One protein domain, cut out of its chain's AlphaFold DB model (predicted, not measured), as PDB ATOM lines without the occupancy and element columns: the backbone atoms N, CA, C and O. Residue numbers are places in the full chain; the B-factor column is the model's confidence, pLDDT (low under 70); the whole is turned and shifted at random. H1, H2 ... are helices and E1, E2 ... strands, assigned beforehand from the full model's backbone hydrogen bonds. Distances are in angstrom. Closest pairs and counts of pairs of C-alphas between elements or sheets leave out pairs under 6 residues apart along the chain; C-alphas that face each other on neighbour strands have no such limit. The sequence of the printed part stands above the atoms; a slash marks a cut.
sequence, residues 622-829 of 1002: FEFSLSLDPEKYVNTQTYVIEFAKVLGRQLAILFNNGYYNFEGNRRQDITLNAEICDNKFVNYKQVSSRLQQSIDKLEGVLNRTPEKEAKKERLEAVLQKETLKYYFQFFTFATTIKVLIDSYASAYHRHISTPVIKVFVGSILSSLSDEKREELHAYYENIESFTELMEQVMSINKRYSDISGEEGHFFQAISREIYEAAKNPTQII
ATOM      1  N   PHE A 622      15.634 -22.112 -63.000       92.12
ATOM      2  CA  PHE A 622      14.774 -23.133 -63.597       92.12
ATOM      3  C   PHE A 622      15.479 -23.874 -64.732       92.12
ATOM      4  O   PHE A 622      15.499 -25.099 -64.711       92.12
ATOM      5  N   GLU A 623      16.081 -23.159 -65.683       88.81
ATOM      6  CA  GLU A 623      16.824 -23.736 -66.810       88.81
ATOM      7  C   GLU A 623      17.913 -24.696 -66.329       88.81
ATOM      8  O   GLU A 623      17.991 -25.827 -66.807       88.81
ATOM      9  N   PHE A 624      18.705 -24.279 -65.338       91.00
ATOM     10  CA  PHE A 624      19.719 -25.143 -64.743       91.00
ATOM     11  C   PHE A 624      19.103 -26.353 -64.042       91.00
ATOM     12  O   PHE A 624      19.566 -27.468 -64.234       91.00
ATOM     13  N   SER A 625      18.040 -26.178 -63.252       91.50
ATOM     14  CA  SER A 625      17.425 -27.306 -62.537       91.50
ATOM     15  C   SER A 625      16.792 -28.331 -63.486       91.50
ATOM     16  O   SER A 625      16.833 -29.526 -63.203       91.50
ATOM     17  N   LEU A 626      16.252 -27.881 -64.624       86.12
ATOM     18  CA  LEU A 626      15.742 -28.741 -65.696       86.12
ATOM     19  C   LEU A 626      16.863 -29.526 -66.379       86.12
ATOM     20  O   LEU A 626      16.706 -30.717 -66.637       86.12
ATOM     21  N   SER A 627      18.007 -28.883 -66.637       84.00
ATOM     22  CA  SER A 627      19.135 -29.518 -67.328       84.00
ATOM     23  C   SER A 627      19.822 -30.617 -66.514       84.00
ATOM     24  O   SER A 627      20.620 -31.375 -67.071       84.00
ATOM     25  N   LEU A 628      19.531 -30.714 -65.210       86.69
ATOM     26  CA  LEU A 628      20.059 -31.766 -64.344       86.69
ATOM     27  C   LEU A 628      19.525 -33.151 -64.708       86.69
ATOM     28  O   LEU A 628      20.281 -34.115 -64.615       86.69
ATOM     29  N   ASP A 629      18.266 -33.223 -65.140       80.75
ATOM     30  CA  ASP A 629      17.571 -34.461 -65.499       80.75
ATOM     31  C   ASP A 629      16.592 -34.199 -66.665       80.75
ATOM     32  O   ASP A 629      15.377 -34.071 -66.464       80.75
ATOM     33  N   PRO A 630      17.116 -34.058 -67.900       69.94
ATOM     34  CA  PRO A 630      16.314 -33.700 -69.069       69.94
ATOM     35  C   PRO A 630      15.335 -34.807 -69.490       69.94
ATOM     36  O   PRO A 630      14.361 -34.527 -70.186       69.94
ATOM     37  N   GLU A 631      15.555 -36.056 -69.062       70.69
ATOM     38  CA  GLU A 631      14.620 -37.159 -69.308       70.69
ATOM     39  C   GLU A 631      13.379 -37.054 -68.411       70.69
ATOM     40  O   GLU A 631      12.266 -37.365 -68.843       70.69
ATOM     41  N   LYS A 632      13.555 -36.577 -67.173       72.88
ATOM     42  CA  LYS A 632      12.469 -36.385 -66.207       72.88
ATOM     43  C   LYS A 632      11.726 -35.065 -66.399       72.88
ATOM     44  O   LYS A 632      10.502 -35.022 -66.243       72.88
ATOM     45  N   TYR A 633      12.442 -33.982 -66.709       74.88
ATOM     46  CA  TYR A 633      11.875 -32.637 -66.733       74.88
ATOM     47  C   TYR A 633      11.845 -32.034 -68.133       74.88
ATOM     48  O   TYR A 633      12.811 -31.444 -68.607       74.88
ATOM     49  N   VAL A 634      10.679 -32.088 -68.772       67.19
ATOM     50  CA  VAL A 634      10.546 -31.569 -70.139       67.19
ATOM     51  C   VAL A 634      10.250 -30.068 -70.187       67.19
ATOM     52  O   VAL A 634      10.561 -29.388 -71.160       67.19
ATOM     53  N   ASN A 635       9.645 -29.520 -69.135       78.12
ATOM     54  CA  ASN A 635       9.451 -28.082 -68.995       78.12
ATOM     55  C   ASN A 635       9.354 -27.684 -67.518       78.12
ATOM     56  O   ASN A 635       9.173 -28.518 -66.626       78.12
ATOM     57  N   THR A 636       9.409 -26.377 -67.276       85.38
ATOM     58  CA  THR A 636       9.386 -25.780 -65.940       85.38
ATOM     59  C   THR A 636       8.142 -26.149 -65.122       85.38
ATOM     60  O   THR A 636       8.240 -26.337 -63.912       85.38
ATOM     61  N   GLN A 637       6.968 -26.295 -65.747       84.88
ATOM     62  CA  GLN A 637       5.744 -26.676 -65.031       84.88
ATOM     63  C   GLN A 637       5.818 -28.128 -64.544       84.88
ATOM     64  O   GLN A 637       5.465 -28.405 -63.396       84.88
ATOM     65  N   THR A 638       6.297 -29.043 -65.393       82.75
ATOM     66  CA  THR A 638       6.527 -30.445 -65.017       82.75
ATOM     67  C   THR A 638       7.502 -30.538 -63.852       82.75
ATOM     68  O   THR A 638       7.226 -31.239 -62.884       82.75
ATOM     69  N   TYR A 639       8.583 -29.761 -63.888       89.56
ATOM     70  CA  TYR A 639       9.547 -29.696 -62.794       89.56
ATOM     71  C   TYR A 639       8.917 -29.267 -61.458       89.56
ATOM     72  O   TYR A 639       9.114 -29.948 -60.454       89.56
ATOM     73  N   VAL A 640       8.100 -28.203 -61.427       92.12
ATOM     74  CA  VAL A 640       7.454 -27.751 -60.176       92.12
ATOM     75  C   VAL A 640       6.476 -28.798 -59.625       92.12
ATOM     76  O   VAL A 640       6.396 -28.998 -58.411       92.12
ATOM     77  N   ILE A 641       5.737 -29.488 -60.497       90.62
ATOM     78  CA  ILE A 641       4.797 -30.538 -60.082       90.62
ATOM     79  C   ILE A 641       5.541 -31.785 -59.582       90.62
ATOM     80  O   ILE A 641       5.175 -32.332 -58.540       90.62
ATOM     81  N   GLU A 642       6.617 -32.201 -60.250       90.56
ATOM     82  CA  GLU A 642       7.466 -33.303 -59.786       90.56
ATOM     83  C   GLU A 642       8.157 -32.971 -58.457       90.56
ATOM     84  O   GLU A 642       8.194 -33.810 -57.558       90.56
ATOM     85  N   PHE A 643       8.621 -31.732 -58.273       94.44
ATOM     86  CA  PHE A 643       9.151 -31.258 -56.996       94.44
ATOM     87  C   PHE A 643       8.116 -31.402 -55.867       94.44
ATOM     88  O   PHE A 643       8.417 -31.927 -54.792       94.44
ATOM     89  N   ALA A 644       6.868 -30.993 -56.119       94.19
ATOM     90  CA  ALA A 644       5.772 -31.124 -55.163       94.19
ATOM     91  C   ALA A 644       5.427 -32.589 -54.859       94.19
ATOM     92  O   ALA A 644       5.246 -32.951 -53.696       94.19
ATOM     93  N   LYS A 645       5.405 -33.457 -55.874       94.25
ATOM     94  CA  LYS A 645       5.232 -34.907 -55.710       94.25
ATOM     95  C   LYS A 645       6.319 -35.512 -54.821       94.25
ATOM     96  O   LYS A 645       6.000 -36.248 -53.887       94.25
ATOM     97  N   VAL A 646       7.592 -35.194 -55.076       94.25
ATOM     98  CA  VAL A 646       8.729 -35.707 -54.293       94.25
ATOM     99  C   VAL A 646       8.647 -35.239 -52.839       94.25
ATOM    100  O   VAL A 646       8.751 -36.068 -51.936       94.25
ATOM    101  N   LEU A 647       8.390 -33.951 -52.583       93.94
ATOM    102  CA  LEU A 647       8.214 -33.456 -51.212       93.94
ATOM    103  C   LEU A 647       7.017 -34.097 -50.497       93.94
ATOM    104  O   LEU A 647       7.124 -34.429 -49.317       93.94
ATOM    105  N   GLY A 648       5.896 -34.305 -51.195       93.81
ATOM    106  CA  GLY A 648       4.721 -34.966 -50.623       93.81
ATOM    107  C   GLY A 648       5.014 -36.403 -50.181       93.81
ATOM    108  O   GLY A 648       4.660 -36.798 -49.070       93.81
ATOM    109  N   ARG A 649       5.742 -37.166 -51.008       94.94
ATOM    110  CA  ARG A 649       6.193 -38.527 -50.663       94.94
ATOM    111  C   ARG A 649       7.131 -38.538 -49.461       94.94
ATOM    112  O   ARG A 649       6.945 -39.336 -48.548       94.94
ATOM    113  N   GLN A 650       8.114 -37.640 -49.432       93.69
ATOM    114  CA  GLN A 650       9.056 -37.549 -48.315       93.69
ATOM    115  C   GLN A 650       8.364 -37.237 -46.993       93.69
ATOM    116  O   GLN A 650       8.692 -37.817 -45.959       93.69
ATOM    117  N   LEU A 651       7.358 -36.369 -47.029       92.19
ATOM    118  CA  LEU A 651       6.571 -36.063 -45.852       92.19
ATOM    119  C   LEU A 651       5.769 -37.266 -45.342       92.19
ATOM    120  O   LEU A 651       5.729 -37.507 -44.136       92.19
ATOM    121  N   ALA A 652       5.180 -38.051 -46.245       93.38
ATOM    122  CA  ALA A 652       4.514 -39.295 -45.872       93.38
ATOM    123  C   ALA A 652       5.486 -40.299 -45.231       93.38
ATOM    124  O   ALA A 652       5.115 -40.960 -44.265       93.38
ATOM    125  N   ILE A 653       6.739 -40.377 -45.699       94.25
ATOM    126  CA  ILE A 653       7.779 -41.225 -45.088       94.25
ATOM    127  C   ILE A 653       8.064 -40.791 -43.647       94.25
ATOM    128  O   ILE A 653       8.102 -41.641 -42.755       94.25
ATOM    129  N   LEU A 654       8.215 -39.486 -43.392       92.31
ATOM    130  CA  LEU A 654       8.408 -38.975 -42.030       92.31
ATOM    131  C   LEU A 654       7.221 -39.337 -41.137       92.31
ATOM    132  O   LEU A 654       7.411 -39.892 -40.057       92.31
ATOM    133  N   PHE A 655       6.001 -39.092 -41.614       91.00
ATOM    134  CA  PHE A 655       4.781 -39.335 -40.851       91.00
ATOM    135  C   PHE A 655       4.549 -40.829 -40.567       91.00
ATOM    136  O   PHE A 655       4.274 -41.214 -39.431       91.00
ATOM    137  N   ASN A 656       4.771 -41.697 -41.560       92.88
ATOM    138  CA  ASN A 656       4.698 -43.151 -41.390       92.88
ATOM    139  C   ASN A 656       5.629 -43.656 -40.280       92.88
ATOM    140  O   ASN A 656       5.268 -44.554 -39.522       92.88
ATOM    141  N   ASN A 657       6.794 -43.026 -40.134       92.19
ATOM    142  CA  ASN A 657       7.815 -43.418 -39.168       92.19
ATOM    143  C   ASN A 657       7.803 -42.578 -37.876       92.19
ATOM    144  O   ASN A 657       8.620 -42.797 -36.979       92.19
ATOM    145  N   GLY A 658       6.854 -41.648 -37.740       91.62
ATOM    146  CA  GLY A 658       6.708 -40.805 -36.556       91.62
ATOM    147  C   GLY A 658       7.785 -39.725 -36.416       91.62
ATOM    148  O   GLY A 658       8.044 -39.293 -35.298       91.62
ATOM    149  N   TYR A 659       8.434 -39.299 -37.497       91.62
ATOM    150  CA  TYR A 659       9.405 -38.204 -37.487       91.62
ATOM    151  C   TYR A 659       8.743 -36.850 -37.775       91.62
ATOM    152  O   TYR A 659       7.778 -36.755 -38.531       91.62
ATOM    153  N   TYR A 660       9.287 -35.785 -37.184       88.50
ATOM    154  CA  TYR A 660       9.001 -34.396 -37.559       88.50
ATOM    155  C   TYR A 660      10.216 -33.507 -37.287       88.50
ATOM    156  O   TYR A 660      11.108 -33.857 -36.509       88.50
ATOM    157  N   ASN A 661      10.267 -32.350 -37.947       81.00
ATOM    158  CA  ASN A 661      11.322 -31.367 -37.730       81.00
ATOM    159  C   ASN A 661      10.937 -30.431 -36.574       81.00
ATOM    160  O   ASN A 661      10.019 -29.621 -36.707       81.00
ATOM    161  N   PHE A 662      11.650 -30.524 -35.450       67.81
ATOM    162  CA  PHE A 662      11.340 -29.764 -34.235       67.81
ATOM    163  C   PHE A 662      11.486 -28.238 -34.399       67.81
ATOM    164  O   PHE A 662      10.772 -27.482 -33.731       67.81
ATOM    165  N   GLU A 663      12.381 -27.780 -35.282       65.62
ATOM    166  CA  GLU A 663      12.619 -26.354 -35.576       65.62
ATOM    167  C   GLU A 663      11.791 -25.840 -36.772       65.62
ATOM    168  O   GLU A 663      11.821 -24.647 -37.085       65.62
ATOM    169  N   GLY A 664      11.034 -26.729 -37.427       67.50
ATOM    170  CA  GLY A 664      10.410 -26.482 -38.723       67.50
ATOM    171  C   GLY A 664      11.420 -26.526 -39.876       67.50
ATOM    172  O   GLY A 664      12.615 -26.279 -39.709       67.50
ATOM    173  N   ASN A 665      10.943 -26.843 -41.078       71.38
ATOM    174  CA  ASN A 665      11.820 -26.919 -42.245       71.38
ATOM    175  C   ASN A 665      12.260 -25.527 -42.696       71.38
ATOM    176  O   ASN A 665      11.434 -24.658 -42.986       71.38
ATOM    177  N   ARG A 666      13.575 -25.313 -42.786       78.38
ATOM    178  CA  ARG A 666      14.123 -24.097 -43.389       78.38
ATOM    179  C   ARG A 666      14.224 -24.325 -44.893       78.38
ATOM    180  O   ARG A 666      14.817 -25.298 -45.335       78.38
ATOM    181  N   ARG A 667      13.708 -23.385 -45.688       84.38
ATOM    182  CA  ARG A 667      13.783 -23.420 -47.164       84.38
ATOM    183  C   ARG A 667      15.229 -23.551 -47.688       84.38
ATOM    184  O   ARG A 667      15.438 -24.070 -48.776       84.38
ATOM    185  N   GLN A 668      16.223 -23.109 -46.911       84.19
ATOM    186  CA  GLN A 668      17.649 -23.218 -47.254       84.19
ATOM    187  C   GLN A 668      18.191 -24.652 -47.144       84.19
ATOM    188  O   GLN A 668      19.240 -24.954 -47.701       84.19
ATOM    189  N   ASP A 669      17.488 -25.520 -46.418       87.19
ATOM    190  CA  ASP A 669      17.899 -26.896 -46.163       87.19
ATOM    191  C   ASP A 669      17.334 -27.843 -47.246       87.19
ATOM    192  O   ASP A 669      17.553 -29.042 -47.186       87.19
ATOM    193  N   ILE A 670      16.615 -27.335 -48.258       91.38
ATOM    194  CA  ILE A 670      15.981 -28.141 -49.315       91.38
ATOM    195  C   ILE A 670      16.607 -27.774 -50.663       91.38
ATOM    196  O   ILE A 670      16.567 -26.600 -51.047       91.38
ATOM    197  N   THR A 671      17.201 -28.744 -51.372       93.25
ATOM    198  CA  THR A 671      17.728 -28.517 -52.733       93.25
ATOM    199  C   THR A 671      16.601 -28.251 -53.717       93.25
ATOM    200  O   THR A 671      15.450 -28.627 -53.499       93.25
ATOM    201  N   LEU A 672      16.939 -27.671 -54.865       92.31
ATOM    202  CA  LEU A 672      16.028 -27.575 -55.999       92.31
ATOM    203  C   LEU A 672      15.721 -28.938 -56.659       92.31
ATOM    204  O   LEU A 672      14.847 -28.999 -57.512       92.31
ATOM    205  N   ASN A 673      16.332 -30.051 -56.238       90.38
ATOM    206  CA  ASN A 673      15.851 -31.395 -56.598       90.38
ATOM    207  C   ASN A 673      14.931 -32.011 -55.524       90.38
ATOM    208  O   ASN A 673      14.575 -33.179 -55.616       90.38
ATOM    209  N   ALA A 674      14.530 -31.219 -54.523       92.12
ATOM    210  CA  ALA A 674      13.776 -31.625 -53.337       92.12
ATOM    211  C   ALA A 674      14.548 -32.525 -52.350       92.12
ATOM    212  O   ALA A 674      13.925 -33.141 -51.490       92.12
ATOM    213  N   GLU A 675      15.881 -32.574 -52.401       91.88
ATOM    214  CA  GLU A 675      16.678 -33.286 -51.393       91.88
ATOM    215  C   GLU A 675      16.698 -32.490 -50.086       91.88
ATOM    216  O   GLU A 675      17.036 -31.299 -50.073       91.88
ATOM    217  N   ILE A 676      16.366 -33.141 -48.974       90.62
ATOM    218  CA  ILE A 676      16.357 -32.498 -47.656       90.62
ATOM    219  C   ILE A 676      17.718 -32.700 -46.992       90.62
ATOM    220  O   ILE A 676      18.208 -33.818 -46.861       90.62
ATOM    221  N   CYS A 677      18.341 -31.597 -46.605       87.12
ATOM    222  CA  CYS A 677      19.681 -31.504 -46.036       87.12
ATOM    223  C   CYS A 677      19.613 -31.023 -44.581       87.12
ATOM    224  O   CYS A 677      18.562 -30.574 -44.132       87.12
ATOM    225  N   ASP A 678      20.738 -31.061 -43.855       81.06
ATOM    226  CA  ASP A 678      20.833 -30.552 -42.474       81.06
ATOM    227  C   ASP A 678      19.747 -31.166 -41.565       81.06
ATOM    228  O   ASP A 678      18.971 -30.469 -40.910       81.06
ATOM    229  N   ASN A 679      19.650 -32.503 -41.593       79.69
ATOM    230  CA  ASN A 679      18.572 -33.264 -40.961       79.69
ATOM    231  C   ASN A 679      18.532 -33.026 -39.438       79.69
ATOM    232  O   ASN A 679      19.455 -33.398 -38.717       79.69
ATOM    233  N   LYS A 680      17.423 -32.458 -38.943       81.06
ATOM    234  CA  LYS A 680      17.149 -32.219 -37.507       81.06
ATOM    235  C   LYS A 680      15.865 -32.901 -37.023       81.06
ATOM    236  O   LYS A 680      15.138 -32.386 -36.170       81.06
ATOM    237  N   PHE A 681      15.533 -34.034 -37.629       87.06
ATOM    238  CA  PHE A 681      14.303 -34.756 -37.330       87.06
ATOM    239  C   PHE A 681      14.369 -35.436 -35.963       87.06
ATOM    240  O   PHE A 681      15.390 -35.998 -35.575       87.06
ATOM    241  N   VAL A 682      13.249 -35.409 -35.245       87.06
ATOM    242  CA  VAL A 682      13.073 -36.108 -33.969       87.06
ATOM    243  C   VAL A 682      11.891 -37.064 -34.061       87.06
ATOM    244  O   VAL A 682      10.939 -36.825 -34.805       87.06
ATOM    245  N   ASN A 683      11.950 -38.157 -33.302       89.88
ATOM    246  CA  ASN A 683      10.888 -39.154 -33.289       89.88
ATOM    247  C   ASN A 683       9.791 -38.763 -32.283       89.88
ATOM    248  O   ASN A 683      10.001 -38.793 -31.068       89.88
ATOM    249  N   TYR A 684       8.608 -38.420 -32.789       90.69
ATOM    250  CA  TYR A 684       7.435 -38.042 -32.007       90.69
ATOM    251  C   TYR A 684       7.036 -39.116 -31.001       90.69
ATOM    252  O   TYR A 684       6.836 -38.775 -29.842       90.69
ATOM    253  N   LYS A 685       6.996 -40.399 -31.389       87.75
ATOM    254  CA  LYS A 685       6.602 -41.488 -30.476       87.75
ATOM    255  C   LYS A 685       7.525 -41.560 -29.257       87.75
ATOM    256  O   LYS A 685       7.055 -41.769 -28.140       87.75
ATOM    257  N   GLN A 686       8.829 -41.363 -29.451       89.50
ATOM    258  CA  GLN A 686       9.798 -41.345 -28.350       89.50
ATOM    259  C   GLN A 686       9.620 -40.118 -27.449       89.50
ATOM    260  O   GLN A 686       9.634 -40.242 -26.222       89.50
ATOM    261  N   VAL A 687       9.438 -38.937 -28.048       89.56
ATOM    262  CA  VAL A 687       9.236 -37.679 -27.316       89.56
ATOM    263  C   VAL A 687       7.935 -37.719 -26.513       89.56
ATOM    264  O   VAL A 687       7.963 -37.472 -25.307       89.56
ATOM    265  N   SER A 688       6.819 -38.086 -27.145       90.44
ATOM    266  CA  SER A 688       5.502 -38.149 -26.510       90.44
ATOM    267  C   SER A 688       5.472 -39.178 -25.384       90.44
ATOM    268  O   SER A 688       5.063 -38.843 -24.276       90.44
ATOM    269  N   SER A 689       6.022 -40.378 -25.601       91.38
ATOM    270  CA  SER A 689       6.104 -41.417 -24.562       91.38
ATOM    271  C   SER A 689       6.919 -40.958 -23.351       91.38
ATOM    272  O   SER A 689       6.529 -41.197 -22.210       91.38
ATOM    273  N   ARG A 690       8.049 -40.272 -23.568       92.31
ATOM    274  CA  ARG A 690       8.889 -39.754 -22.477       92.31
ATOM    275  C   ARG A 690       8.191 -38.646 -21.687       92.31
ATOM    276  O   ARG A 690       8.332 -38.589 -20.460       92.31
ATOM    277  N   LEU A 691       7.486 -37.751 -22.377       91.25
ATOM    278  CA  LEU A 691       6.705 -36.689 -21.743       91.25
ATOM    279  C   LEU A 691       5.545 -37.284 -20.942       91.25
ATOM    280  O   LEU A 691       5.421 -36.959 -19.763       91.25
ATOM    281  N   GLN A 692       4.800 -38.230 -21.520       91.31
ATOM    282  CA  GLN A 692       3.695 -38.913 -20.850       91.31
ATOM    283  C   GLN A 692       4.166 -39.648 -19.592       91.31
ATOM    284  O   GLN A 692       3.662 -39.387 -18.509       91.31
ATOM    285  N   GLN A 693       5.245 -40.436 -19.672       91.50
ATOM    286  CA  GLN A 693       5.837 -41.078 -18.489       91.50
ATOM    287  C   GLN A 693       6.258 -40.077 -17.402       91.50
ATOM    288  O   GLN A 693       6.285 -40.413 -16.219       91.50
ATOM    289  N   SER A 694       6.659 -38.864 -17.788       90.00
ATOM    290  CA  SER A 694       7.022 -37.811 -16.835       90.00
ATOM    291  C   SER A 694       5.787 -37.190 -16.178       90.00
ATOM    292  O   SER A 694       5.858 -36.845 -15.001       90.00
ATOM    293  N   ILE A 695       4.677 -37.081 -16.914       89.12
ATOM    294  CA  ILE A 695       3.366 -36.641 -16.419       89.12
ATOM    295  C   ILE A 695       2.790 -37.695 -15.465       89.12
ATOM    296  O   ILE A 695       2.532 -37.374 -14.308       89.12
ATOM    297  N   ASP A 696       2.726 -38.964 -15.877       87.81
ATOM    298  CA  ASP A 696       2.199 -40.077 -15.072       87.81
ATOM    299  C   ASP A 696       2.958 -40.221 -13.738       87.81
ATOM    300  O   ASP A 696       2.377 -40.448 -12.674       87.81
ATOM    301  N   LYS A 697       4.286 -40.021 -13.760       86.44
ATOM    302  CA  LYS A 697       5.122 -40.009 -12.547       86.44
ATOM    303  C   LYS A 697       4.775 -38.877 -11.587       86.44
ATOM    304  O   LYS A 697       4.997 -39.045 -10.394       86.44
ATOM    305  N   LEU A 698       4.305 -37.730 -12.078       83.31
ATOM    306  CA  LEU A 698       3.847 -36.629 -11.228       83.31
ATOM    307  C   LEU A 698       2.449 -36.913 -10.667       83.31
ATOM    308  O   LEU A 698       2.196 -36.568  -9.514       83.31
ATOM    309  N   GLU A 699       1.586 -37.590 -11.430       74.50
ATOM    310  CA  GLU A 699       0.247 -38.004 -10.988       74.50
ATOM    311  C   GLU A 699       0.280 -39.075  -9.891       74.50
ATOM    312  O   GLU A 699      -0.524 -39.029  -8.960       74.50
ATOM    313  N   GLY A 700       1.243 -40.000  -9.952       69.81
ATOM    314  CA  GLY A 700       1.417 -41.078  -8.972       69.81
ATOM    315  C   GLY A 700       1.959 -40.653  -7.596       69.81
ATOM    316  O   GLY A 700       2.153 -41.507  -6.731       69.81
ATOM    317  N   VAL A 701       2.232 -39.362  -7.357       69.81
ATOM    318  CA  VAL A 701       2.776 -38.877  -6.075       69.81
ATOM    319  C   VAL A 701       1.653 -38.424  -5.137       69.81
ATOM    320  O   VAL A 701       0.985 -37.429  -5.392       69.81
ATOM    321  N   LEU A 702       1.520 -39.093  -3.985       57.81
ATOM    322  CA  LEU A 702       0.469 -38.847  -2.976       57.81
ATOM    323  C   LEU A 702       0.448 -37.418  -2.386       57.81
ATOM    324  O   LEU A 702      -0.590 -36.973  -1.908       57.81
ATOM    325  N   ASN A 703       1.560 -36.675  -2.455       68.38
ATOM    326  CA  ASN A 703       1.654 -35.285  -1.990       68.38
ATOM    327  C   ASN A 703       1.725 -34.311  -3.177       68.38
ATOM    328  O   ASN A 703       2.826 -34.004  -3.670       68.38
ATOM    329  N   ARG A 704       0.552 -33.822  -3.605       68.62
ATOM    330  CA  ARG A 704       0.391 -32.737  -4.584       68.62
ATOM    331  C   ARG A 704       0.835 -31.416  -3.959       68.62
ATOM    332  O   ARG A 704       0.276 -30.974  -2.960       68.62
ATOM    333  N   THR A 705       1.866 -30.801  -4.529       80.06
ATOM    334  CA  THR A 705       2.313 -29.451  -4.164       80.06
ATOM    335  C   THR A 705       2.048 -28.506  -5.338       80.06
ATOM    336  O   THR A 705       2.101 -28.963  -6.483       80.06
ATOM    337  N   PRO A 706       1.826 -27.197  -5.105       81.25
ATOM    338  CA  PRO A 706       1.622 -26.225  -6.186       81.25
ATOM    339  C   PRO A 706       2.734 -26.241  -7.246       81.25
ATOM    340  O   PRO A 706       2.471 -26.106  -8.435       81.25
ATOM    341  N   GLU A 707       3.983 -26.485  -6.837       81.88
ATOM    342  CA  GLU A 707       5.128 -26.604  -7.750       81.88
ATOM    343  C   GLU A 707       5.047 -27.827  -8.673       81.88
ATOM    344  O   GLU A 707       5.479 -27.764  -9.826       81.88
ATOM    345  N   LYS A 708       4.508 -28.952  -8.185       81.50
ATOM    346  CA  LYS A 708       4.347 -30.174  -8.984       81.50
ATOM    347  C   LYS A 708       3.201 -30.050  -9.978       81.50
ATOM    348  O   LYS A 708       3.378 -30.482 -11.111       81.50
ATOM    349  N   GLU A 709       2.092 -29.425  -9.582       83.38
ATOM    350  CA  GLU A 709       0.977 -29.130 -10.492       83.38
ATOM    351  C   GLU A 709       1.421 -28.160 -11.595       83.38
ATOM    352  O   GLU A 709       1.293 -28.472 -12.773       83.38
ATOM    353  N   ALA A 710       2.116 -27.071 -11.245       86.69
ATOM    354  CA  ALA A 710       2.674 -26.151 -12.241       86.69
ATOM    355  C   ALA A 710       3.685 -26.832 -13.186       86.69
ATOM    356  O   ALA A 710       3.806 -26.474 -14.358       86.69
ATOM    357  N   LYS A 711       4.451 -27.817 -12.695       87.75
ATOM    358  CA  LYS A 711       5.355 -28.614 -13.537       87.75
ATOM    359  C   LYS A 711       4.591 -29.571 -14.454       87.75
ATOM    360  O   LYS A 711       5.015 -29.741 -15.595       87.75
ATOM    361  N   LYS A 712       3.503 -30.178 -13.973       87.25
ATOM    362  CA  LYS A 712       2.618 -31.042 -14.759       87.25
ATOM    363  C   LYS A 712       1.977 -30.254 -15.902       87.25
ATOM    364  O   LYS A 712       2.198 -30.620 -17.051       87.25
ATOM    365  N   GLU A 713       1.335 -29.128 -15.600       87.62
ATOM    366  CA  GLU A 713       0.721 -28.244 -16.605       87.62
ATOM    367  C   GLU A 713       1.733 -27.821 -17.681       87.62
ATOM    368  O   GLU A 713       1.445 -27.835 -18.876       87.62
ATOM    369  N   ARG A 714       2.977 -27.503 -17.283       88.38
ATOM    370  CA  ARG A 714       4.059 -27.203 -18.236       88.38
ATOM    371  C   ARG A 714       4.401 -28.391 -19.135       88.38
ATOM    372  O   ARG A 714       4.669 -28.180 -20.313       88.38
ATOM    373  N   LEU A 715       4.450 -29.613 -18.602       89.50
ATOM    374  CA  LEU A 715       4.748 -30.813 -19.391       89.50
ATOM    375  C   LEU A 715       3.602 -31.170 -20.343       89.50
ATOM    376  O   LEU A 715       3.879 -31.534 -21.482       89.50
ATOM    377  N   GLU A 716       2.350 -31.014 -19.915       89.19
ATOM    378  CA  GLU A 716       1.162 -31.188 -20.761       89.19
ATOM    379  C   GLU A 716       1.140 -30.163 -21.900       89.19
ATOM    380  O   GLU A 716       0.966 -30.535 -23.059       89.19
ATOM    381  N   ALA A 717       1.437 -28.893 -21.607       86.69
ATOM    382  CA  ALA A 717       1.562 -27.854 -22.628       86.69
ATOM    383  C   ALA A 717       2.700 -28.142 -23.625       86.69
ATOM    384  O   ALA A 717       2.569 -27.881 -24.823       86.69
ATOM    385  N   VAL A 718       3.827 -28.699 -23.159       86.94
ATOM    386  CA  VAL A 718       4.920 -29.140 -24.042       86.94
ATOM    387  C   VAL A 718       4.474 -30.319 -24.904       86.94
ATOM    388  O   VAL A 718       4.707 -30.285 -26.109       86.94
ATOM    389  N   LEU A 719       3.810 -31.327 -24.330       88.62
ATOM    390  CA  LEU A 719       3.290 -32.475 -25.076       88.62
ATOM    391  C   LEU A 719       2.325 -32.023 -26.173       88.62
ATOM    392  O   LEU A 719       2.540 -32.366 -27.331       88.62
ATOM    393  N   GLN A 720       1.349 -31.178 -25.832       85.31
ATOM    394  CA  GLN A 720       0.413 -30.600 -26.794       85.31
ATOM    395  C   GLN A 720       1.157 -29.864 -27.914       85.31
ATOM    396  O   GLN A 720       0.876 -30.075 -29.091       85.31
ATOM    397  N   LYS A 721       2.168 -29.053 -27.583       83.75
ATOM    398  CA  LYS A 721       2.977 -28.345 -28.583       83.75
ATOM    399  C   LYS A 721       3.750 -29.288 -29.513       83.75
ATOM    400  O   LYS A 721       3.852 -28.998 -30.704       83.75
ATOM    401  N   GLU A 722       4.305 -30.385 -29.001       86.38
ATOM    402  CA  GLU A 722       5.007 -31.371 -29.836       86.38
ATOM    403  C   GLU A 722       4.037 -32.178 -30.713       86.38
ATOM    404  O   GLU A 722       4.339 -32.415 -31.881       86.38
ATOM    405  N   THR A 723       2.850 -32.523 -30.202       86.25
ATOM    406  CA  THR A 723       1.762 -33.120 -30.993       86.25
ATOM    407  C   THR A 723       1.365 -32.204 -32.142       86.25
ATOM    408  O   THR A 723       1.325 -32.636 -33.293       86.25
ATOM    409  N   LEU A 724       1.164 -30.918 -31.851       82.12
ATOM    410  CA  LEU A 724       0.874 -29.920 -32.867       82.12
ATOM    411  C   LEU A 724       1.997 -29.889 -33.923       82.12
ATOM    412  O   LEU A 724       1.738 -30.106 -35.100       82.12
ATOM    413  N   LYS A 725       3.271 -29.726 -33.553       83.56
ATOM    414  CA  LYS A 725       4.368 -29.737 -34.547       83.56
ATOM    415  C   LYS A 725       4.400 -31.004 -35.410       83.56
ATOM    416  O   LYS A 725       4.696 -30.907 -36.601       83.56
ATOM    417  N   TYR A 726       4.093 -32.165 -34.828       88.06
ATOM    418  CA  TYR A 726       4.051 -33.436 -35.543       88.06
ATOM    419  C   TYR A 726       2.950 -33.484 -36.612       88.06
ATOM    420  O   TYR A 726       3.242 -33.880 -37.739       88.06
ATOM    421  N   TYR A 727       1.725 -33.043 -36.310       84.00
ATOM    422  CA  TYR A 727       0.640 -33.004 -37.302       84.00
ATOM    423  C   TYR A 727       0.715 -31.786 -38.226       84.00
ATOM    424  O   TYR A 727       0.257 -31.857 -39.355       84.00
ATOM    425  N   PHE A 728       1.335 -30.679 -37.810       80.38
ATOM    426  CA  PHE A 728       1.403 -29.440 -38.595       80.38
ATOM    427  C   PHE A 728       2.645 -29.334 -39.500       80.38
ATOM    428  O   PHE A 728       2.836 -28.330 -40.193       80.38
ATOM    429  N   GLN A 729       3.481 -30.374 -39.577       83.00
ATOM    430  CA  GLN A 729       4.660 -30.373 -40.450       83.00
ATOM    431  C   GLN A 729       4.329 -30.249 -41.953       83.00
ATOM    432  O   GLN A 729       5.148 -29.686 -42.686       83.00
ATOM    433  N   PHE A 730       3.126 -30.648 -42.406       81.69
ATOM    434  CA  PHE A 730       2.653 -30.443 -43.792       81.69
ATOM    435  C   PHE A 730       2.804 -29.005 -44.258       81.69
ATOM    436  O   PHE A 730       3.252 -28.743 -45.372       81.69
ATOM    437  N   PHE A 731       2.516 -28.066 -43.370       77.25
ATOM    438  CA  PHE A 731       2.541 -26.654 -43.688       77.25
ATOM    439  C   PHE A 731       3.948 -26.117 -43.876       77.25
ATOM    440  O   PHE A 731       4.194 -25.340 -44.797       77.25
ATOM    441  N   THR A 732       4.896 -26.575 -43.055       77.31
ATOM    442  CA  THR A 732       6.300 -26.178 -43.200       77.31
ATOM    443  C   THR A 732       6.842 -26.586 -44.573       77.31
ATOM    444  O   THR A 732       7.454 -25.761 -45.247       77.31
ATOM    445  N   PHE A 733       6.520 -27.796 -45.047       84.94
ATOM    446  CA  PHE A 733       6.863 -28.259 -46.394       84.94
ATOM    447  C   PHE A 733       6.102 -27.516 -47.490       84.94
ATOM    448  O   PHE A 733       6.681 -27.147 -48.509       84.94
ATOM    449  N   ALA A 734       4.821 -27.230 -47.281       82.88
ATOM    450  CA  ALA A 734       4.027 -26.532 -48.277       82.88
ATOM    451  C   ALA A 734       4.522 -25.095 -48.517       82.88
ATOM    452  O   ALA A 734       4.546 -24.630 -49.658       82.88
ATOM    453  N   THR A 735       5.025 -24.411 -47.480       80.75
ATOM    454  CA  THR A 735       5.637 -23.079 -47.647       80.75
ATOM    455  C   THR A 735       6.858 -23.080 -48.569       80.75
ATOM    456  O   THR A 735       7.195 -22.031 -49.117       80.75
ATOM    457  N   THR A 736       7.517 -24.227 -48.748       86.88
ATOM    458  CA  THR A 736       8.616 -24.430 -49.700       86.88
ATOM    459  C   THR A 736       8.085 -24.513 -51.129       86.88
ATOM    460  O   THR A 736       8.612 -23.860 -52.022       86.88
ATOM    461  N   ILE A 737       6.992 -25.248 -51.343       90.06
ATOM    462  CA  ILE A 737       6.344 -25.390 -52.657       90.06
ATOM    463  C   ILE A 737       5.784 -24.050 -53.143       90.06
ATOM    464  O   ILE A 737       5.892 -23.737 -54.329       90.06
ATOM    465  N   LYS A 738       5.246 -23.224 -52.233       89.00
ATOM    466  CA  LYS A 738       4.750 -21.886 -52.586       89.00
ATOM    467  C   LYS A 738       5.810 -21.050 -53.299       89.00
ATOM    468  O   LYS A 738       5.510 -20.431 -54.309       89.00
ATOM    469  N   VAL A 739       7.047 -21.077 -52.802       90.69
ATOM    470  CA  VAL A 739       8.158 -20.316 -53.388       90.69
ATOM    471  C   VAL A 739       8.365 -20.703 -54.850       90.69
ATOM    472  O   VAL A 739       8.564 -19.822 -55.679       90.69
ATOM    473  N   LEU A 740       8.263 -21.987 -55.197       92.75
ATOM    474  CA  LEU A 740       8.383 -22.431 -56.588       92.75
ATOM    475  C   LEU A 740       7.178 -22.013 -57.439       92.75
ATOM    476  O   LEU A 740       7.368 -21.602 -58.580       92.75
ATOM    477  N   ILE A 741       5.955 -22.082 -56.901       91.69
ATOM    478  CA  ILE A 741       4.740 -21.629 -57.605       91.69
ATOM    479  C   ILE A 741       4.823 -20.131 -57.907       91.69
ATOM    480  O   ILE A 741       4.563 -19.718 -59.036       91.69
ATOM    481  N   ASP A 742       5.207 -19.328 -56.919       91.62
ATOM    482  CA  ASP A 742       5.361 -17.884 -57.076       91.62
ATOM    483  C   ASP A 742       6.503 -17.571 -58.046       91.62
ATOM    484  O   ASP A 742       6.361 -16.707 -58.905       91.62
ATOM    485  N   SER A 743       7.617 -18.308 -57.955       93.44
ATOM    486  CA  SER A 743       8.767 -18.170 -58.863       93.44
ATOM    487  C   SER A 743       8.365 -18.455 -60.298       93.44
ATOM    488  O   SER A 743       8.716 -17.703 -61.202       93.44
ATOM    489  N   TYR A 744       7.577 -19.509 -60.506       91.81
ATOM    490  CA  TYR A 744       7.020 -19.850 -61.804       91.81
ATOM    491  C   TYR A 744       6.095 -18.739 -62.318       91.81
ATOM    492  O   TYR A 744       6.231 -18.293 -63.457       91.81
ATOM    493  N   ALA A 745       5.184 -18.249 -61.473       89.44
ATOM    494  CA  ALA A 745       4.267 -17.179 -61.842       89.44
ATOM    495  C   ALA A 745       4.999 -15.873 -62.170       89.44
ATOM    496  O   ALA A 745       4.639 -15.205 -63.135       89.44
ATOM    497  N   SER A 746       6.055 -15.536 -61.431       91.06
ATOM    498  CA  SER A 746       6.871 -14.353 -61.700       91.06
ATOM    499  C   SER A 746       7.706 -14.503 -62.971       91.06
ATOM    500  O   SER A 746       7.810 -13.549 -63.726       91.06
ATOM    501  N   ALA A 747       8.289 -15.677 -63.231       89.00
ATOM    502  CA  ALA A 747       9.160 -15.891 -64.387       89.00
ATOM    503  C   ALA A 747       8.394 -16.064 -65.711       89.00
ATOM    504  O   ALA A 747       8.909 -15.703 -66.771       89.00
ATOM    505  N   TYR A 748       7.187 -16.642 -65.663       84.62
ATOM    506  CA  TYR A 748       6.423 -17.044 -66.854       84.62
ATOM    507  C   TYR A 748       5.021 -16.427 -66.940       84.62
ATOM    508  O   TYR A 748       4.290 -16.729 -67.885       84.62
ATOM    509  N   HIS A 749       4.623 -15.593 -65.973       84.00
ATOM    510  CA  HIS A 749       3.316 -14.918 -65.912       84.00
ATOM    511  C   HIS A 749       2.115 -15.876 -66.025       84.00
ATOM    512  O   HIS A 749       1.108 -15.578 -66.668       84.00
ATOM    513  N   ARG A 750       2.226 -17.064 -65.413       80.12
ATOM    514  CA  ARG A 750       1.204 -18.125 -65.423       80.12
ATOM    515  C   ARG A 750       1.028 -18.732 -64.033       80.12
ATOM    516  O   ARG A 750       2.003 -18.970 -63.332       80.12
ATOM    517  N   HIS A 751      -0.207 -19.054 -63.658       81.25
ATOM    518  CA  HIS A 751      -0.510 -19.667 -62.362       81.25
ATOM    519  C   HIS A 751      -0.676 -21.184 -62.475       81.25
ATOM    520  O   HIS A 751      -1.424 -21.671 -63.320       81.25
ATOM    521  N   ILE A 752      -0.005 -21.926 -61.589       84.81
ATOM    522  CA  ILE A 752      -0.027 -23.401 -61.538       84.81
ATOM    523  C   ILE A 752      -0.364 -23.944 -60.140       84.81
ATOM    524  O   ILE A 752      -0.135 -25.114 -59.852       84.81
ATOM    525  N   SER A 753      -0.906 -23.107 -59.254       84.19
ATOM    526  CA  SER A 753      -1.125 -23.444 -57.841       84.19
ATOM    527  C   SER A 753      -2.017 -24.671 -57.640       84.19
ATOM    528  O   SER A 753      -1.623 -25.595 -56.935       84.19
ATOM    529  N   THR A 754      -3.186 -24.715 -58.281       85.62
ATOM    530  CA  THR A 754      -4.159 -25.809 -58.124       85.62
ATOM    531  C   THR A 754      -3.584 -27.194 -58.445       85.62
ATOM    532  O   THR A 754      -3.637 -28.055 -57.566       85.62
ATOM    533  N   PRO A 755      -3.016 -27.460 -59.642       86.94
ATOM    534  CA  PRO A 755      -2.470 -28.784 -59.936       86.94
ATOM    535  C   PRO A 755      -1.297 -29.154 -59.018       86.94
ATOM    536  O   PRO A 755      -1.192 -30.305 -58.605       86.94
ATOM    537  N   VAL A 756      -0.456 -28.186 -58.634       90.31
ATOM    538  CA  VAL A 756       0.678 -28.427 -57.730       90.31
ATOM    539  C   VAL A 756       0.207 -28.818 -56.322       90.31
ATOM    540  O   VAL A 756       0.721 -29.781 -55.756       90.31
ATOM    541  N   ILE A 757      -0.795 -28.123 -55.765       90.00
ATOM    542  CA  ILE A 757      -1.367 -28.445 -54.444       90.00
ATOM    543  C   ILE A 757      -2.002 -29.839 -54.462       90.00
ATOM    544  O   ILE A 757      -1.721 -30.643 -53.573       90.00
ATOM    545  N   LYS A 758      -2.807 -30.153 -55.488       90.00
ATOM    546  CA  LYS A 758      -3.451 -31.468 -55.611       90.00
ATOM    547  C   LYS A 758      -2.432 -32.598 -55.693       90.00
ATOM    548  O   LYS A 758      -2.586 -33.602 -55.005       90.00
ATOM    549  N   VAL A 759      -1.365 -32.426 -56.475       92.69
ATOM    550  CA  VAL A 759      -0.295 -33.429 -56.572       92.69
ATOM    551  C   VAL A 759       0.474 -33.566 -55.258       92.69
ATOM    552  O   VAL A 759       0.763 -34.694 -54.861       92.69
ATOM    553  N   PHE A 760       0.764 -32.472 -54.548       93.75
ATOM    554  CA  PHE A 760       1.408 -32.526 -53.231       93.75
ATOM    555  C   PHE A 760       0.569 -33.327 -52.223       93.75
ATOM    556  O   PHE A 760       1.056 -34.313 -51.666       93.75
ATOM    557  N   VAL A 761      -0.701 -32.950 -52.037       91.62
ATOM    558  CA  VAL A 761      -1.629 -33.597 -51.088       91.62
ATOM    559  C   VAL A 761      -1.933 -35.039 -51.499       91.62
ATOM    560  O   VAL A 761      -1.844 -35.950 -50.676       91.62
ATOM    561  N   GLY A 762      -2.209 -35.287 -52.779       92.44
ATOM    562  CA  GLY A 762      -2.441 -36.634 -53.299       92.44
ATOM    563  C   GLY A 762      -1.223 -37.548 -53.137       92.44
ATOM    564  O   GLY A 762      -1.377 -38.718 -52.785       92.44
ATOM    565  N   SER A 763      -0.003 -37.025 -53.307       94.12
ATOM    566  CA  SER A 763       1.235 -37.799 -53.115       94.12
ATOM    567  C   SER A 763       1.480 -38.163 -51.652       94.12
ATOM    568  O   SER A 763       1.984 -39.251 -51.381       94.12
ATOM    569  N   ILE A 764       1.097 -37.292 -50.713       92.75
ATOM    570  CA  ILE A 764       1.112 -37.603 -49.281       92.75
ATOM    571  C   ILE A 764       0.170 -38.778 -49.010       92.75
ATOM    572  O   ILE A 764       0.597 -39.825 -48.534       92.75
ATOM    573  N   LEU A 765      -1.112 -38.622 -49.346       91.00
ATOM    574  CA  LEU A 765      -2.164 -39.556 -48.935       91.00
ATOM    575  C   LEU A 765      -2.027 -40.933 -49.584       91.00
ATOM    576  O   LEU A 765      -2.298 -41.943 -48.931       91.00
ATOM    577  N   SER A 766      -1.579 -40.973 -50.840       91.25
ATOM    578  CA  SER A 766      -1.277 -42.221 -51.551       91.25
ATOM    579  C   SER A 766      -0.056 -42.955 -50.989       91.25
ATOM    580  O   SER A 766       0.038 -44.167 -51.153       91.25
ATOM    581  N   SER A 767       0.853 -42.248 -50.308       94.06
ATOM    582  CA  SER A 767       2.073 -42.824 -49.724       94.06
ATOM    583  C   SER A 767       1.956 -43.115 -48.221       94.06
ATOM    584  O   SER A 767       2.836 -43.758 -47.646       94.06
ATOM    585  N   LEU A 768       0.899 -42.641 -47.555       92.31
ATOM    586  CA  LEU A 768       0.610 -43.002 -46.167       92.31
ATOM    587  C   LEU A 768       0.136 -44.454 -46.072       92.31
ATOM    588  O   LEU A 768      -0.634 -44.923 -46.911       92.31
ATOM    589  N   SER A 769       0.568 -45.140 -45.013       91.81
ATOM    590  CA  SER A 769      -0.031 -46.414 -44.602       91.81
ATOM    591  C   SER A 769      -1.488 -46.216 -44.172       91.81
ATOM    592  O   SER A 769      -1.862 -45.123 -43.743       91.81
ATOM    593  N   ASP A 770      -2.304 -47.267 -44.258       89.12
ATOM    594  CA  ASP A 770      -3.726 -47.178 -43.904       89.12
ATOM    595  C   ASP A 770      -3.923 -46.763 -42.436       89.12
ATOM    596  O   ASP A 770      -4.668 -45.823 -42.176       89.12
ATOM    597  N   GLU A 771      -3.140 -47.333 -41.505       91.50
ATOM    598  CA  GLU A 771      -3.109 -46.928 -40.084       91.50
ATOM    599  C   GLU A 771      -2.881 -45.415 -39.931       91.50
ATOM    600  O   GLU A 771      -3.550 -44.736 -39.156       91.50
ATOM    601  N   LYS A 772      -1.936 -44.856 -40.693       90.00
ATOM    602  CA  LYS A 772      -1.589 -43.433 -40.598       90.00
ATOM    603  C   LYS A 772      -2.577 -42.525 -41.293       90.00
ATOM    604  O   LYS A 772      -2.728 -41.378 -40.877       90.00
ATOM    605  N   ARG A 773      -3.251 -43.016 -42.328       87.56
ATOM    606  CA  ARG A 773      -4.355 -42.300 -42.961       87.56
ATOM    607  C   ARG A 773      -5.543 -42.207 -42.001       87.56
ATOM    608  O   ARG A 773      -6.114 -41.129 -41.881       87.56
ATOM    609  N   GLU A 774      -5.853 -43.282 -41.280       87.12
ATOM    610  CA  GLU A 774      -6.875 -43.298 -40.225       87.12
ATOM    611  C   GLU A 774      -6.500 -42.397 -39.043       87.12
ATOM    612  O   GLU A 774      -7.327 -41.620 -38.576       87.12
ATOM    613  N   GLU A 775      -5.240 -42.423 -38.597       88.19
ATOM    614  CA  GLU A 775      -4.749 -41.522 -37.546       88.19
ATOM    615  C   GLU A 775      -4.901 -40.048 -37.950       88.19
ATOM    616  O   GLU A 775      -5.361 -39.221 -37.161       88.19
ATOM    617  N   LEU A 776      -4.542 -39.718 -39.195       86.38
ATOM    618  CA  LEU A 776      -4.697 -38.373 -39.737       86.38
ATOM    619  C   LEU A 776      -6.178 -37.974 -39.813       86.38
ATOM    620  O   LEU A 776      -6.530 -36.868 -39.414       86.38
ATOM    621  N   HIS A 777      -7.041 -38.878 -40.284       84.56
ATOM    622  CA  HIS A 777      -8.489 -38.678 -40.331       84.56
ATOM    623  C   HIS A 777      -9.057 -38.378 -38.941       84.56
ATOM    624  O   HIS A 777      -9.699 -37.349 -38.755       84.56
ATOM    625  N   ALA A 778      -8.758 -39.225 -37.954       86.75
ATOM    626  CA  ALA A 778      -9.222 -39.061 -36.581       86.75
ATOM    627  C   ALA A 778      -8.742 -37.740 -35.960       86.75
ATOM    628  O   ALA A 778      -9.493 -37.081 -35.243       86.75
ATOM    629  N   TYR A 779      -7.507 -37.318 -36.248       85.69
ATOM    630  CA  TYR A 779      -7.006 -36.021 -35.799       85.69
ATOM    631  C   TYR A 779      -7.845 -34.861 -36.355       85.69
ATOM    632  O   TYR A 779      -8.275 -34.002 -35.589       85.69
ATOM    633  N   TYR A 780      -8.118 -34.850 -37.664       80.50
ATOM    634  CA  TYR A 780      -8.887 -33.773 -38.299       80.50
ATOM    635  C   TYR A 780     -10.395 -33.833 -38.020       80.50
ATOM    636  O   TYR A 780     -11.038 -32.787 -38.057       80.50
ATOM    637  N   GLU A 781     -10.965 -35.002 -37.721       81.19
ATOM    638  CA  GLU A 781     -12.359 -35.120 -37.262       81.19
ATOM    639  C   GLU A 781     -12.589 -34.489 -35.889       81.19
ATOM    640  O   GLU A 781     -13.665 -33.955 -35.635       81.19
ATOM    641  N   ASN A 782     -11.578 -34.524 -35.017       82.25
ATOM    642  CA  ASN A 782     -11.647 -33.921 -33.685       82.25
ATOM    643  C   ASN A 782     -11.522 -32.390 -33.697       82.25
ATOM    644  O   ASN A 782     -11.613 -31.770 -32.641       82.25
ATOM    645  N   ILE A 783     -11.293 -31.782 -34.862       81.19
ATOM    646  CA  ILE A 783     -11.232 -30.332 -35.023       81.19
ATOM    647  C   ILE A 783     -12.614 -29.850 -35.473       81.19
ATOM    648  O   ILE A 783     -13.058 -30.157 -36.581       81.19
ATOM    649  N   GLU A 784     -13.297 -29.081 -34.624       76.75
ATOM    650  CA  GLU A 784     -14.702 -28.694 -34.806       76.75
ATOM    651  C   GLU A 784     -14.902 -27.807 -36.040       76.75
ATOM    652  O   GLU A 784     -15.959 -27.826 -36.680       76.75
ATOM    653  N   SER A 785     -13.892 -27.007 -36.395       78.69
ATOM    654  CA  SER A 785     -13.961 -26.122 -37.556       78.69
ATOM    655  C   SER A 785     -12.607 -25.839 -38.204       78.69
ATOM    656  O   SER A 785     -11.551 -25.873 -37.581       78.69
ATOM    657  N   PHE A 786     -12.646 -25.436 -39.476       73.38
ATOM    658  CA  PHE A 786     -11.462 -24.924 -40.170       73.38
ATOM    659  C   PHE A 786     -10.842 -23.703 -39.464       73.38
ATOM    660  O   PHE A 786      -9.632 -23.501 -39.520       73.38
ATOM    661  N   THR A 787     -11.660 -22.889 -38.793       76.81
ATOM    662  CA  THR A 787     -11.184 -21.745 -38.006       76.81
ATOM    663  C   THR A 787     -10.347 -22.214 -36.820       76.81
ATOM    664  O   THR A 787      -9.247 -21.708 -36.623       76.81
ATOM    665  N   GLU A 788     -10.812 -23.237 -36.100       79.19
ATOM    666  CA  GLU A 788     -10.079 -23.838 -34.984       79.19
ATOM    667  C   GLU A 788      -8.737 -24.432 -35.445       79.19
ATOM    668  O   GLU A 788      -7.703 -24.179 -34.824       79.19
ATOM    669  N   LEU A 789      -8.717 -25.138 -36.586       75.81
ATOM    670  CA  LEU A 789      -7.476 -25.632 -37.197       75.81
ATOM    671  C   LEU A 789      -6.457 -24.496 -37.373       75.81
ATOM    672  O   LEU A 789      -5.288 -24.632 -37.014       75.81
ATOM    673  N   MET A 790      -6.903 -23.368 -37.927       74.38
ATOM    674  CA  MET A 790      -6.047 -22.215 -38.195       74.38
ATOM    675  C   MET A 790      -5.569 -21.520 -36.914       74.38
ATOM    676  O   MET A 790      -4.418 -21.085 -36.863       74.38
ATOM    677  N   GLU A 791      -6.391 -21.450 -35.867       77.38
ATOM    678  CA  GLU A 791      -5.973 -20.938 -34.555       77.38
ATOM    679  C   GLU A 791      -4.869 -21.811 -33.941       77.38
ATOM    680  O   GLU A 791      -3.841 -21.296 -33.481       77.38
ATOM    681  N   GLN A 792      -5.021 -23.138 -34.016       76.62
ATOM    682  CA  GLN A 792      -4.004 -24.083 -33.557       76.62
ATOM    683  C   GLN A 792      -2.687 -23.923 -34.335       76.62
ATOM    684  O   GLN A 792      -1.628 -23.831 -33.711       76.62
ATOM    685  N   VAL A 793      -2.728 -23.788 -35.668       70.31
ATOM    686  CA  VAL A 793      -1.544 -23.485 -36.502       70.31
ATOM    687  C   VAL A 793      -0.831 -22.226 -36.015       70.31
ATOM    688  O   VAL A 793       0.389 -22.226 -35.815       70.31
ATOM    689  N   MET A 794      -1.581 -21.131 -35.862       70.50
ATOM    690  CA  MET A 794      -1.027 -19.820 -35.516       70.50
ATOM    691  C   MET A 794      -0.378 -19.826 -34.128       70.50
ATOM    692  O   MET A 794       0.598 -19.108 -33.903       70.50
ATOM    693  N   SER A 795      -0.848 -20.685 -33.217       72.19
ATOM    694  CA  SER A 795      -0.277 -20.841 -31.874       72.19
ATOM    695  C   SER A 795       1.143 -21.441 -31.861       72.19
ATOM    696  O   SER A 795       1.931 -21.159 -30.954       72.19
ATOM    697  N   ILE A 796       1.515 -22.232 -32.879       66.06
ATOM    698  CA  ILE A 796       2.796 -22.961 -32.927       66.06
ATOM    699  C   ILE A 796       3.962 -22.018 -33.237       66.06
ATOM    700  O   ILE A 796       5.070 -22.196 -32.716       66.06
ATOM    701  N   ASN A 797       3.736 -21.010 -34.081       61.81
ATOM    702  CA  ASN A 797       4.770 -20.064 -34.480       61.81
ATOM    703  C   ASN A 797       4.155 -18.701 -34.815       61.81
ATOM    704  O   ASN A 797       3.380 -18.591 -35.761       61.81
ATOM    705  N   LYS A 798       4.594 -17.647 -34.114       56.69
ATOM    706  CA  LYS A 798       4.204 -16.253 -34.402       56.69
ATOM    707  C   LYS A 798       4.477 -15.832 -35.854       56.69
ATOM    708  O   LYS A 798       3.812 -14.951 -36.371       56.69
ATOM    709  N   ARG A 799       5.406 -16.488 -36.564       55.75
ATOM    710  CA  ARG A 799       5.576 -16.245 -38.008       55.75
ATOM    711  C   ARG A 799       4.335 -16.591 -38.830       55.75
ATOM    712  O   ARG A 799       4.176 -16.007 -39.890       55.75
ATOM    713  N   TYR A 800       3.492 -17.521 -38.371       55.09
ATOM    714  CA  TYR A 800       2.231 -17.877 -39.028       55.09
ATOM    715  C   TYR A 800       1.087 -16.917 -38.667       55.09
ATOM    716  O   TYR A 800       0.165 -16.774 -39.464       55.09
ATOM    717  N   SER A 801       1.153 -16.220 -37.522       48.97
ATOM    718  CA  SER A 801       0.153 -15.205 -37.145       48.97
ATOM    719  C   SER A 801       0.278 -13.901 -37.940       48.97
ATOM    720  O   SER A 801      -0.695 -13.163 -38.042       48.97
ATOM    721  N   ASP A 802       1.446 -13.641 -38.537       47.88
ATOM    722  CA  ASP A 802       1.704 -12.464 -39.386       47.88
ATOM    723  C   ASP A 802       1.443 -12.732 -40.883       47.88
ATOM    724  O   ASP A 802       1.681 -11.867 -41.732       47.88
ATOM    725  N   ILE A 803       0.958 -13.929 -41.235       55.75
ATOM    726  CA  ILE A 803       0.670 -14.290 -42.622       55.75
ATOM    727  C   ILE A 803      -0.632 -13.615 -43.062       55.75
ATOM    728  O   ILE A 803      -1.734 -14.128 -42.878       55.75
ATOM    729  N   SER A 804      -0.482 -12.453 -43.690       47.69
ATOM    730  CA  SER A 804      -1.530 -11.751 -44.427       47.69
ATOM    731  C   SER A 804      -1.260 -11.825 -45.938       47.69
ATOM    732  O   SER A 804      -0.134 -12.070 -46.373       47.69
ATOM    733  N   GLY A 805      -2.297 -11.655 -46.764       61.66
ATOM    734  CA  GLY A 805      -2.165 -11.680 -48.227       61.66
ATOM    735  C   GLY A 805      -2.002 -13.086 -48.828       61.66
ATOM    736  O   GLY A 805      -2.595 -14.056 -48.359       61.66
ATOM    737  N   GLU A 806      -1.219 -13.207 -49.903       60.12
ATOM    738  CA  GLU A 806      -1.148 -14.419 -50.742       60.12
ATOM    739  C   GLU A 806      -0.552 -15.659 -50.053       60.12
ATOM    740  O   GLU A 806      -0.965 -16.779 -50.360       60.12
ATOM    741  N   GLU A 807       0.387 -15.503 -49.109       64.06
ATOM    742  CA  GLU A 807       0.854 -16.629 -48.275       64.06
ATOM    743  C   GLU A 807      -0.278 -17.187 -47.409       64.06
ATOM    744  O   GLU A 807      -0.380 -18.405 -47.271       64.06
ATOM    745  N   GLY A 808      -1.183 -16.332 -46.927       66.88
ATOM    746  CA  GLY A 808      -2.338 -16.747 -46.128       66.88
ATOM    747  C   GLY A 808      -3.354 -17.498 -46.967       66.88
ATOM    748  O   GLY A 808      -3.819 -18.563 -46.568       66.88
ATOM    749  N   HIS A 809      -3.635 -17.004 -48.174       70.69
ATOM    750  CA  HIS A 809      -4.529 -17.680 -49.113       70.69
ATOM    751  C   HIS A 809      -3.996 -19.045 -49.556       70.69
ATOM    752  O   HIS A 809      -4.752 -20.013 -49.602       70.69
ATOM    753  N   PHE A 810      -2.694 -19.152 -49.834       73.56
ATOM    754  CA  PHE A 810      -2.074 -20.429 -50.183       73.56
ATOM    755  C   PHE A 810      -2.119 -21.421 -49.017       73.56
ATOM    756  O   PHE A 810      -2.487 -22.583 -49.193       73.56
ATOM    757  N   PHE A 811      -1.808 -20.945 -47.811       74.12
ATOM    758  CA  PHE A 811      -1.888 -21.747 -46.597       74.12
ATOM    759  C   PHE A 811      -3.312 -22.254 -46.350       74.12
ATOM    760  O   PHE A 811      -3.510 -23.437 -46.078       74.12
ATOM    761  N   GLN A 812      -4.310 -21.381 -46.500       75.12
ATOM    762  CA  GLN A 812      -5.718 -21.745 -46.381       75.12
ATOM    763  C   GLN A 812      -6.136 -22.765 -47.443       75.12
ATOM    764  O   GLN A 812      -6.855 -23.705 -47.119       75.12
ATOM    765  N   ALA A 813      -5.667 -22.618 -48.687       79.00
ATOM    766  CA  ALA A 813      -5.967 -23.552 -49.767       79.00
ATOM    767  C   ALA A 813      -5.436 -24.962 -49.471       79.00
ATOM    768  O   ALA A 813      -6.189 -25.923 -49.573       79.00
ATOM    769  N   ILE A 814      -4.182 -25.096 -49.027       78.94
ATOM    770  CA  ILE A 814      -3.616 -26.401 -48.638       78.94
ATOM    771  C   ILE A 814      -4.284 -26.959 -47.393       78.94
ATOM    772  O   ILE A 814      -4.586 -28.146 -47.356       78.94
ATOM    773  N   SER A 815      -4.530 -26.120 -46.384       77.31
ATOM    774  CA  SER A 815      -5.224 -26.544 -45.164       77.31
ATOM    775  C   SER A 815      -6.596 -27.116 -45.510       77.31
ATOM    776  O   SER A 815      -6.983 -28.152 -44.980       77.31
ATOM    777  N   ARG A 816      -7.315 -26.461 -46.430       80.44
ATOM    778  CA  ARG A 816      -8.618 -26.916 -46.910       80.44
ATOM    779  C   ARG A 816      -8.492 -28.213 -47.700       80.44
ATOM    780  O   ARG A 816      -9.243 -29.131 -47.423       80.44
ATOM    781  N   GLU A 817      -7.544 -28.314 -48.626       84.44
ATOM    782  CA  GLU A 817      -7.323 -29.550 -49.393       84.44
ATOM    783  C   GLU A 817      -6.963 -30.731 -48.485       84.44
ATOM    784  O   GLU A 817      -7.514 -31.809 -48.658       84.44
ATOM    785  N   ILE A 818      -6.116 -30.543 -47.466       79.25
ATOM    786  CA  ILE A 818      -5.809 -31.590 -46.477       79.25
ATOM    787  C   ILE A 818      -7.052 -31.945 -45.652       79.25
ATOM    788  O   ILE A 818      -7.336 -33.126 -45.473       79.25
ATOM    789  N   TYR A 819      -7.799 -30.948 -45.170       79.12
ATOM    790  CA  TYR A 819      -9.007 -31.155 -44.366       79.12
ATOM    791  C   TYR A 819     -10.112 -31.892 -45.141       79.12
ATOM    792  O   TYR A 819     -10.706 -32.835 -44.626       79.12
ATOM    793  N   GLU A 820     -10.366 -31.509 -46.394       79.38
ATOM    794  CA  GLU A 820     -11.341 -32.178 -47.264       79.38
ATOM    795  C   GLU A 820     -10.856 -33.572 -47.681       79.38
ATOM    796  O   GLU A 820     -11.620 -34.539 -47.665       79.38
ATOM    797  N   ALA A 821      -9.570 -33.712 -48.004       80.75
ATOM    798  CA  ALA A 821      -8.998 -34.993 -48.384       80.75
ATOM    799  C   ALA A 821      -8.908 -35.989 -47.225       80.75
ATOM    800  O   ALA A 821      -8.983 -37.193 -47.463       80.75
ATOM    801  N   ALA A 822      -8.781 -35.510 -45.984       73.69
ATOM    802  CA  ALA A 822      -8.922 -36.355 -44.810       73.69
ATOM    803  C   ALA A 822     -10.308 -37.013 -44.800       73.69
ATOM    804  O   ALA A 822     -10.381 -38.206 -44.563       73.69
ATOM    805  N   LYS A 823     -11.379 -36.297 -45.173       74.69
ATOM    806  CA  LYS A 823     -12.753 -36.836 -45.226       74.69
ATOM    807  C   LYS A 823     -13.031 -37.726 -46.441       74.69
ATOM    808  O   LYS A 823     -13.857 -38.632 -46.360       74.69
ATOM    809  N   ASN A 824     -12.389 -37.468 -47.583       78.62
ATOM    810  CA  ASN A 824     -12.534 -38.281 -48.797       78.62
ATOM    811  C   ASN A 824     -11.209 -38.383 -49.587       78.62
ATOM    812  O   ASN A 824     -11.006 -37.654 -50.567       78.62
ATOM    813  N   PRO A 825     -10.306 -39.309 -49.210       81.81
ATOM    814  CA  PRO A 825      -8.970 -39.397 -49.804       81.81
ATOM    815  C   PRO A 825      -8.979 -39.909 -51.252       81.81
ATOM    816  O   PRO A 825      -8.054 -39.629 -52.016       81.81
ATOM    817  N   THR A 826     -10.016 -40.638 -51.669       85.31
ATOM    818  CA  THR A 826     -10.073 -41.278 -52.992       85.31
ATOM    819  C   THR A 826     -10.086 -40.255 -54.127       85.31
ATOM    820  O   THR A 826      -9.346 -40.410 -55.098       85.31
ATOM    821  N   GLN A 827     -10.882 -39.188 -54.004       85.69
ATOM    822  CA  GLN A 827     -11.030 -38.194 -55.072       85.69
ATOM    823  C   GLN A 827      -9.729 -37.421 -55.324       85.69
ATOM    824  O   GLN A 827      -9.329 -37.242 -56.472       85.69
ATOM    825  N   ILE A 828      -9.033 -36.994 -54.266       85.62
ATOM    826  CA  ILE A 828      -7.794 -36.222 -54.420       85.62
ATOM    827  C   ILE A 828      -6.656 -37.076 -54.995       85.62
ATOM    828  O   ILE A 828      -5.855 -36.587 -55.791       85.62
ATOM    829  N   ILE A 829      -6.605 -38.367 -54.643       86.00
ATOM    830  CA  ILE A 829      -5.633 -39.314 -55.200       86.00
ATOM    831  C   ILE A 829      -5.907 -39.521 -56.696       86.00
ATOM    832  O   ILE A 829      -4.968 -39.507 -57.493       86.00
TER     833      ILE A 829
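Overview. This is residues 622 to 829 of the 1002 residues of an uncharacterized protein of Bacillus sp. CAG:988 (UniProt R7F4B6). A long helical hairpin, H3 and H4, extends from a body whose core is an up-and-down bundle of H2, H5 and H6, each running against the one before it in the chain. H10 crosses H5 and H6, and the tiny sheet E1 E2 sits where hairpin and bundle join; residues 700 to 707 stick out at the hairpin's tip. The printed part has 208 residues, in the order H1 H2 E1 E2 H3 H4 H5 H6 H7 H8 H9 H10 H11; the sheet, order E1 - E2, is antiparallel and the class is mostly helix. It is compact, with a radius of gyration of the C-alphas of 19.2 A, and only just elongated, spanning 68 by 35 by 34 A.

Along the chain. Find C-alpha 659 at (9.405, -38.204, -37.487), where E1, residues 659 to 661, begins; E2 is 681 to 683. H3, 684 to 699, runs 22.2 A, and H4, 706 to 727, 31.9 A. Look at H2, 636 to 656, 30.4 A; H5, 729 to 748, 29.6 A; and H6, 753 to 767, 21.3 A. H1, 622 to 627, begins at C-alpha 622 (14.774, -23.133, -63.597). H7 is 770 to 781, H8 786 to 796, H9 798 to 801 and H10 806 to 823, 25.8 A; H11, 825 to 829, ends at (-5.633, -39.314, -55.200).

Arrangement. In the hairpin E1 and E2, N 660 and O 682 are 3.1 A apart, within hydrogen-bond range. The closest C-alphas of E1 and H4 are Tyr 660 and Tyr 726, 5.4 A. H3 and H4, a helical hairpin, touch at Ile 695 and Lys 712, 5.9 A, at a shallow tilt of 18 degrees. H2 touches H5 at Ala 644 and Ile 737, 6.3 A, opposite ways, and H6 at Gly 648 and Ile 764, 4.7 A. With residues 807 to 815 alone, H10 touches H5 at Phe 811 and Phe 731, 7.2 A, a steep tilt of 53 degrees. H7 touches H10 at His 777 and Ala 822, 5.1 A; H11 touches H6 at Ile 829 and Gly 762, 4.6 A. H8 touches H4 at Ile 796 and Lys 721, 6.9 A, and H9 only at the corner, at Met 794 and Ser 801, 5.0 A. H1 touches H2 at Phe 622 and Thr 636, 6.4 A. Every O i to N i+4 pair is within hydrogen-bond range in H1, H2, H3, H4, H6, H7 and H11, against 13 of 16 in H5, 6 of 7 in H8 and 13 of 14 in H10; H9 is too short for one.

Size, cuts and confidence. The C-alphas farthest apart, Val 634 and Asn 703, are 68.8 A apart. The printed part has no cut; E1 to E2 is the long link. Mean pLDDT of the printed part is 83.1, and residues 796 to 808 are among those under 70.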